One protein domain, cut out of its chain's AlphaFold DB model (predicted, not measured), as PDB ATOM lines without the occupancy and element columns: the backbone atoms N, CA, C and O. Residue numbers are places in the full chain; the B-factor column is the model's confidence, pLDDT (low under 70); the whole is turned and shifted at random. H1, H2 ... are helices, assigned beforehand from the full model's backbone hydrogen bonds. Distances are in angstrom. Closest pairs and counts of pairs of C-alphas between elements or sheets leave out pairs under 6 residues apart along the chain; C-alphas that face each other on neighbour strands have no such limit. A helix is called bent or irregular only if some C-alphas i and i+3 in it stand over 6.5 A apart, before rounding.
ATOM      1  N   GLY A  16     -41.847  -3.325  46.974       63.53
ATOM      2  CA  GLY A  16     -42.768  -3.862  45.967       63.53
ATOM      3  C   GLY A  16     -43.281  -5.274  46.287       63.53
ATOM      4  O   GLY A  16     -42.768  -5.956  47.169       63.53
ATOM      5  N   ASP A  17     -44.289  -5.741  45.540       66.56
ATOM      6  CA  ASP A  17     -44.924  -7.063  45.737       66.56
ATOM      7  C   ASP A  17     -44.037  -8.257  45.317       66.56
ATOM      8  O   ASP A  17     -44.458  -9.411  45.389       66.56
ATOM      9  N   GLY A  18     -42.815  -7.998  44.839       64.88
ATOM     10  CA  GLY A  18     -41.944  -9.001  44.223       64.88
ATOM     11  C   GLY A  18     -40.942  -9.687  45.154       64.88
ATOM     12  O   GLY A  18     -40.314 -10.647  44.716       64.88
ATOM     13  N   LEU A  19     -40.757  -9.218  46.395       63.25
ATOM     14  CA  LEU A  19     -39.749  -9.764  47.312       63.25
ATOM     15  C   LEU A  19     -40.241  -9.851  48.757       63.25
ATOM     16  O   LEU A  19     -40.721  -8.875  49.339       63.25
ATOM     17  N   LEU A  20     -40.036 -11.014  49.376       79.50
ATOM     18  CA  LEU A  20     -40.240 -11.173  50.813       79.50
ATOM     19  C   LEU A  20     -39.096 -10.495  51.581       79.50
ATOM     20  O   LEU A  20     -37.944 -10.498  51.155       79.50
ATOM     21  N   TRP A  21     -39.377  -9.970  52.777       74.56
ATOM     22  CA  TRP A  21     -38.360  -9.317  53.618       74.56
ATOM     23  C   TRP A  21     -37.123 -10.191  53.871       74.56
ATOM     24  O   TRP A  21     -35.997  -9.700  53.848       74.56
ATOM     25  N   GLY A  22     -37.330 -11.489  54.112       80.44
ATOM     26  CA  GLY A  22     -36.232 -12.429  54.328       80.44
ATOM     27  C   GLY A  22     -35.300 -12.517  53.121       80.44
ATOM     28  O   GLY A  22     -34.084 -12.542  53.292       80.44
ATOM     29  N   GLU A  23     -35.857 -12.482  51.913       80.19
ATOM     30  CA  GLU A  23     -35.098 -12.488  50.662       80.19
ATOM     31  C   GLU A  23     -34.369 -11.158  50.469       80.19
ATOM     32  O   GLU A  23     -33.168 -11.157  50.228       80.19
ATOM     33  N   ALA A  24     -35.046 -10.025  50.687       82.00
ATOM     34  CA  ALA A  24     -34.429  -8.702  50.579       82.00
ATOM     35  C   ALA A  24     -33.249  -8.528  51.550       82.00
ATOM     36  O   ALA A  24     -32.187  -8.039  51.163       82.00
ATOM     37  N   LYS A  25     -33.406  -8.975  52.802       85.31
ATOM     38  CA  LYS A  25     -32.325  -8.982  53.795       85.31
ATOM     39  C   LYS A  25     -31.163  -9.863  53.344       85.31
ATOM     40  O   LYS A  25     -30.021  -9.431  53.430       85.31
ATOM     41  N   THR A  26     -31.458 -11.068  52.859       87.94
ATOM     42  CA  THR A  26     -30.434 -12.013  52.394       87.94
ATOM     43  C   THR A  26     -29.648 -11.431  51.220       87.94
ATOM     44  O   THR A  26     -28.424 -11.462  51.242       87.94
ATOM     45  N   LEU A  27     -30.328 -10.814  50.249       84.75
ATOM     46  CA  LEU A  27     -29.688 -10.161  49.104       84.75
ATOM     47  C   LEU A  27     -28.826  -8.968  49.514       84.75
ATOM     48  O   LEU A  27     -27.745  -8.782  48.965       84.75
ATOM     49  N   LEU A  28     -29.281  -8.160  50.476       88.62
ATOM     50  CA  LEU A  28     -28.483  -7.057  51.011       88.62
ATOM     51  C   LEU A  28     -27.242  -7.563  51.747       88.62
ATOM     52  O   LEU A  28     -26.170  -6.990  51.578       88.62
ATOM     53  N   GLU A  29     -27.372  -8.621  52.549       89.56
ATOM     54  CA  GLU A  29     -26.241  -9.238  53.250       89.56
ATOM     55  C   GLU A  29     -25.234  -9.834  52.257       89.56
ATOM     56  O   GLU A  29     -24.034  -9.612  52.403       89.56
ATOM     57  N   GLU A  30     -25.706 -10.509  51.207       88.75
ATOM     58  CA  GLU A  30     -24.855 -11.054  50.148       88.75
ATOM     59  C   GLU A  30     -24.155  -9.938  49.358       88.75
ATOM     60  O   GLU A  30     -22.927  -9.935  49.255       88.75
ATOM     61  N   ALA A  31     -24.901  -8.925  48.903       86.19
ATOM     62  CA  ALA A  31     -24.347  -7.771  48.195       86.19
ATOM     63  C   ALA A  31     -23.346  -6.984  49.053       86.19
ATOM     64  O   ALA A  31     -22.323  -6.533  48.548       86.19
ATOM     65  N   ALA A  32     -23.589  -6.852  50.359       88.19
ATOM     66  CA  ALA A  32     -22.660  -6.194  51.272       88.19
ATOM     67  C   ALA A  32     -21.322  -6.941  51.396       88.19
ATOM     68  O   ALA A  32     -20.284  -6.312  51.603       88.19
ATOM     69  N   THR A  33     -21.337  -8.271  51.274       90.12
ATOM     70  CA  THR A  33     -20.115  -9.092  51.297       90.12
ATOM     71  C   THR A  33     -19.425  -9.199  49.939       90.12
ATOM     72  O   THR A  33     -18.218  -9.442  49.890       90.12
ATOM     73  N   ASP A  34     -20.157  -8.993  48.843       85.00
ATOM     74  CA  ASP A  34     -19.605  -9.000  47.492       85.00
ATOM     75  C   ASP A  34     -19.113  -7.606  47.079       85.00
ATOM     76  O   ASP A  34     -19.880  -6.735  46.657       85.00
ATOM     77  N   GLY A  35     -17.792  -7.421  47.123       82.38
ATOM     78  CA  GLY A  35     -17.134  -6.212  46.629       82.38
ATOM     79  C   GLY A  35     -17.405  -5.917  45.148       82.38
ATOM     80  O   GLY A  35     -17.211  -4.785  44.729       82.38
ATOM     81  N   GLY A  36     -17.869  -6.889  44.354       82.31
ATOM     82  CA  GLY A  36     -18.286  -6.715  42.961       82.31
ATOM     83  C   GLY A  36     -19.638  -6.017  42.770       82.31
ATOM     84  O   GLY A  36     -20.020  -5.759  41.624       82.31
ATOM     85  N   THR A  37     -20.346  -5.687  43.851       84.50
ATOM     86  CA  THR A  37     -21.576  -4.885  43.823       84.50
ATOM     87  C   THR A  37     -21.305  -3.439  44.239       84.50
ATOM     88  O   THR A  37     -20.333  -3.149  44.932       84.50
ATOM     89  N   ALA A  38     -22.194  -2.514  43.865       84.94
ATOM     90  CA  ALA A  38     -22.082  -1.118  44.294       84.94
ATOM     91  C   ALA A  38     -22.086  -0.979  45.830       84.94
ATOM     92  O   ALA A  38     -21.268  -0.243  46.376       84.94
ATOM     93  N   LEU A  39     -22.956  -1.732  46.517       85.00
ATOM     94  CA  LEU A  39     -23.067  -1.723  47.977       85.00
ATOM     95  C   LEU A  39     -21.805  -2.283  48.645       85.00
ATOM     96  O   LEU A  39     -21.242  -1.650  49.534       85.00
ATOM     97  N   GLY A  40     -21.345  -3.460  48.217       87.25
ATOM     98  CA  GLY A  40     -20.145  -4.072  48.780       87.25
ATOM     99  C   GLY A  40     -18.883  -3.260  48.494       87.25
ATOM    100  O   GLY A  40     -18.002  -3.178  49.347       87.25
ATOM    101  N   ALA A  41     -18.799  -2.595  47.339       88.00
ATOM    102  CA  ALA A  41     -17.690  -1.700  47.026       88.00
ATOM    103  C   ALA A  41     -17.660  -0.452  47.917       88.00
ATOM    104  O   ALA A  41     -16.598  -0.105  48.441       88.00
ATOM    105  N   GLU A  42     -18.818   0.174  48.147       89.50
ATOM    106  CA  GLU A  42     -18.952   1.305  49.067       89.50
ATOM    107  C   GLU A  42     -18.523   0.912  50.489       89.50
ATOM    108  O   GLU A  42     -17.715   1.609  51.107       89.50
ATOM    109  N   LEU A  43     -18.967  -0.253  50.975       90.50
ATOM    110  CA  LEU A  43     -18.571  -0.790  52.283       90.50
ATOM    111  C   LEU A  43     -17.080  -1.146  52.361       90.50
ATOM    112  O   LEU A  43     -16.458  -0.976  53.410       90.50
ATOM    113  N   ALA A  44     -16.493  -1.616  51.261       88.06
ATOM    114  CA  ALA A  44     -15.064  -1.902  51.149       88.06
ATOM    115  C   ALA A  44     -14.207  -0.645  50.893       88.06
ATOM    116  O   ALA A  44     -12.979  -0.744  50.836       88.06
ATOM    117  N   GLY A  45     -14.822   0.535  50.754       88.19
ATOM    118  CA  GLY A  45     -14.126   1.812  50.618       88.19
ATOM    119  C   GLY A  45     -13.507   2.058  49.241       88.19
ATOM    120  O   GLY A  45     -12.514   2.784  49.143       88.19
ATOM    121  N   TRP A  46     -14.060   1.471  48.175       85.62
ATOM    122  CA  TRP A  46     -13.606   1.723  46.806       85.62
ATOM    123  C   TRP A  46     -14.761   2.088  45.866       85.62
ATOM    124  O   TRP A  46     -15.919   1.761  46.096       85.62
ATOM    125  N   ALA A  47     -14.445   2.826  44.801       86.06
ATOM    126  CA  ALA A  47     -15.447   3.336  43.869       86.06
ATOM    127  C   ALA A  47     -15.851   2.274  42.834       86.06
ATOM    128  O   ALA A  47     -14.997   1.788  42.091       86.06
ATOM    129  N   TYR A  48     -17.151   1.977  42.746       82.75
ATOM    130  CA  TYR A  48     -17.722   1.070  41.751       82.75
ATOM    131  C   TYR A  48     -18.407   1.823  40.594       82.75
ATOM    132  O   TYR A  48     -19.154   2.768  40.850       82.75
ATOM    133  N   PRO A  49     -18.245   1.380  39.332       86.69
ATOM    134  CA  PRO A  49     -17.259   0.400  38.883       86.69
ATOM    135  C   PRO A  49     -15.836   0.973  38.956       86.69
ATOM    136  O   PRO A  49     -15.643   2.189  38.981       86.69
ATOM    137  N   ALA A  50     -14.828   0.095  38.947       86.00
ATOM    138  CA  ALA A  50     -13.429   0.520  38.961       86.00
ATOM    139  C   ALA A  50     -13.132   1.445  37.772       86.00
ATOM    140  O   ALA A  50     -13.410   1.110  36.617       86.00
ATOM    141  N   SER A  51     -12.519   2.598  38.042       85.69
ATOM    142  CA  SER A  51     -12.077   3.510  36.986       85.69
ATOM    143  C   SER A  51     -10.895   2.930  36.204       85.69
ATOM    144  O   SER A  51     -10.067   2.192  36.741       85.69
ATOM    145  N   MET A  52     -10.742   3.339  34.941       83.69
ATOM    146  CA  MET A  52      -9.620   2.898  34.103       83.69
ATOM    147  C   MET A  52      -8.252   3.195  34.739       83.69
ATOM    148  O   MET A  52      -7.336   2.380  34.662       83.69
ATOM    149  N   VAL A  53      -8.119   4.333  35.429       87.94
ATOM    150  CA  VAL A  53      -6.885   4.717  36.135       87.94
ATOM    151  C   VAL A  53      -6.557   3.733  37.261       87.94
ATOM    152  O   VAL A  53      -5.406   3.318  37.396       87.94
ATOM    153  N   GLN A  54      -7.554   3.309  38.045       85.50
ATOM    154  CA  GLN A  54      -7.370   2.311  39.106       85.50
ATOM    155  C   GLN A  54      -6.982   0.946  38.530       85.50
ATOM    156  O   GLN A  54      -6.098   0.284  39.069       85.50
ATOM    157  N   LEU A  55      -7.575   0.556  37.400       83.88
ATOM    158  CA  LEU A  55      -7.249  -0.692  36.706       83.88
ATOM    159  C   LEU A  55      -5.809  -0.699  36.167       83.88
ATOM    160  O   LEU A  55      -5.088  -1.685  36.330       83.88
ATOM    161  N   ILE A  56      -5.359   0.414  35.582       84.81
ATOM    162  CA  ILE A  56      -3.969   0.577  35.132       84.81
ATOM    163  C   ILE A  56      -3.018   0.553  36.331       84.81
ATOM    164  O   ILE A  56      -2.004  -0.143  36.292       84.81
ATOM    165  N   THR A  57      -3.365   1.246  37.417       87.38
ATOM    166  CA  THR A  57      -2.561   1.269  38.648       87.38
ATOM    167  C   THR A  57      -2.410  -0.133  39.238       87.38
ATOM    168  O   THR A  57      -1.296  -0.541  39.561       87.38
ATOM    169  N   LEU A  58      -3.495  -0.911  39.289       84.69
ATOM    170  CA  LEU A  58      -3.476  -2.313  39.710       84.69
ATOM    171  C   LEU A  58      -2.551  -3.158  38.817       84.69
ATOM    172  O   LEU A  58      -1.755  -3.952  39.319       84.69
ATOM    173  N   SER A  59      -2.616  -2.963  37.496       84.75
ATOM    174  CA  SER A  59      -1.744  -3.673  36.550       84.75
ATOM    175  C   SER A  59      -0.261  -3.353  36.762       84.75
ATOM    176  O   SER A  59       0.575  -4.257  36.732       84.75
ATOM    177  N   ALA A  60       0.054  -2.089  37.058       87.12
ATOM    178  CA  ALA A  60       1.410  -1.636  37.335       87.12
ATOM    179  C   ALA A  60       1.933  -2.170  38.678       87.12
ATOM    180  O   ALA A  60       3.096  -2.555  38.762       87.12
ATOM    181  N   GLN A  61       1.081  -2.240  39.706       88.75
ATOM    182  CA  GLN A  61       1.445  -2.772  41.026       88.75
ATOM    183  C   GLN A  61       1.747  -4.272  40.996       88.75
ATOM    184  O   GLN A  61       2.645  -4.728  41.699       88.75
ATOM    185  N   ILE A  62       1.016  -5.044  40.187       88.75
ATOM    186  CA  ILE A  62       1.246  -6.489  40.063       88.75
ATOM    187  C   ILE A  62       2.549  -6.778  39.308       88.75
ATOM    188  O   ILE A  62       3.238  -7.740  39.642       88.75
ATOM    189  N   GLY A  63       2.897  -5.969  38.301       80.00
ATOM    190  CA  GLY A  63       4.158  -6.051  37.547       80.00
ATOM    191  C   GLY A  63       4.299  -7.280  36.633       80.00
ATOM    192  O   GLY A  63       4.851  -7.172  35.538       80.00
ATOM    193  N   ASP A  64       3.757  -8.438  37.020       86.50
ATOM    194  CA  ASP A  64       3.680  -9.646  36.199       86.50
ATOM    195  C   ASP A  64       2.350  -9.719  35.432       86.50
ATOM    196  O   ASP A  64       1.276  -9.997  35.975       86.50
TER     197      ASP A  64
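Overview. This is residues 16 to 64 of the 106 residues of an uncharacterized protein of Microbacterium sp. AG238 (UniProt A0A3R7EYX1). The model is a drawn-out string of three helices with no common core: the longest, H1, makes one end, the short H2 is set at a steep angle on the last turn of H1, and H3 makes the other end, touching neither of them. Residues 16 to 27 stick out at one end and residues 55 to 64 at the other, and the outline is a rod whose C-alphas span 48 by 17 by 16 A. The printed part has 49 residues with three named helices, in the order H1, H2, H3, and no named strand. Its class is all helix, and it is extended, with a radius of gyration of the C-alphas of 15.3 A.

Arrangement. H1, residues 21 to 33, touches H2, residues 38 to 43, with its residues 31 to 33 alone. Their closest C-alphas are those of Ala 32 and Gly 40, 4.1 A apart, and 7 pairs of C-alphas lie within 8 A. The two lines stand at a steep tilt of 65 degrees and run the same way, with the centres 12.9 A apart. The link between them, 4 residues, is tight. H3, residues 52 to 62, is apart from H1 and also from H2, which it follows after a short link of 8 residues. Residues 16 to 27, of which 21 to 27 belong to H1, stand free, and so do residues 55 to 64, of which 55 to 62 belong to H3. In H1, H2 and H3 every O i to N i+4 pair is within hydrogen-bond range.

Along the chain. H1 runs from Trp 21, with its C-alpha at (-38.360, -9.317, 53.618), to Thr 33, with its C-alpha at (-20.115, -9.092, 51.297), and measures 18.4 A from first to last C-alpha. H2 runs from Ala 38 to Leu 43 and measures 8.7 A. H3 runs from Met 52 to Ile 62, measures 15.5 A and ends with C-alpha 62 at (1.246, -6.489, 40.063). None of the three helices is bent.

Size, cuts and confidence. The two C-alphas farthest apart are those of Asp 17 and Gly 63, 49.8 A. From the first to the last printed C-alpha, Gly 16 to Asp 64, the distance is 47.8 A. The printed part has no cut, and neither of its two links is long. The mean pLDDT of the printed part is 83.8, and residues 16 to 19 are under 70.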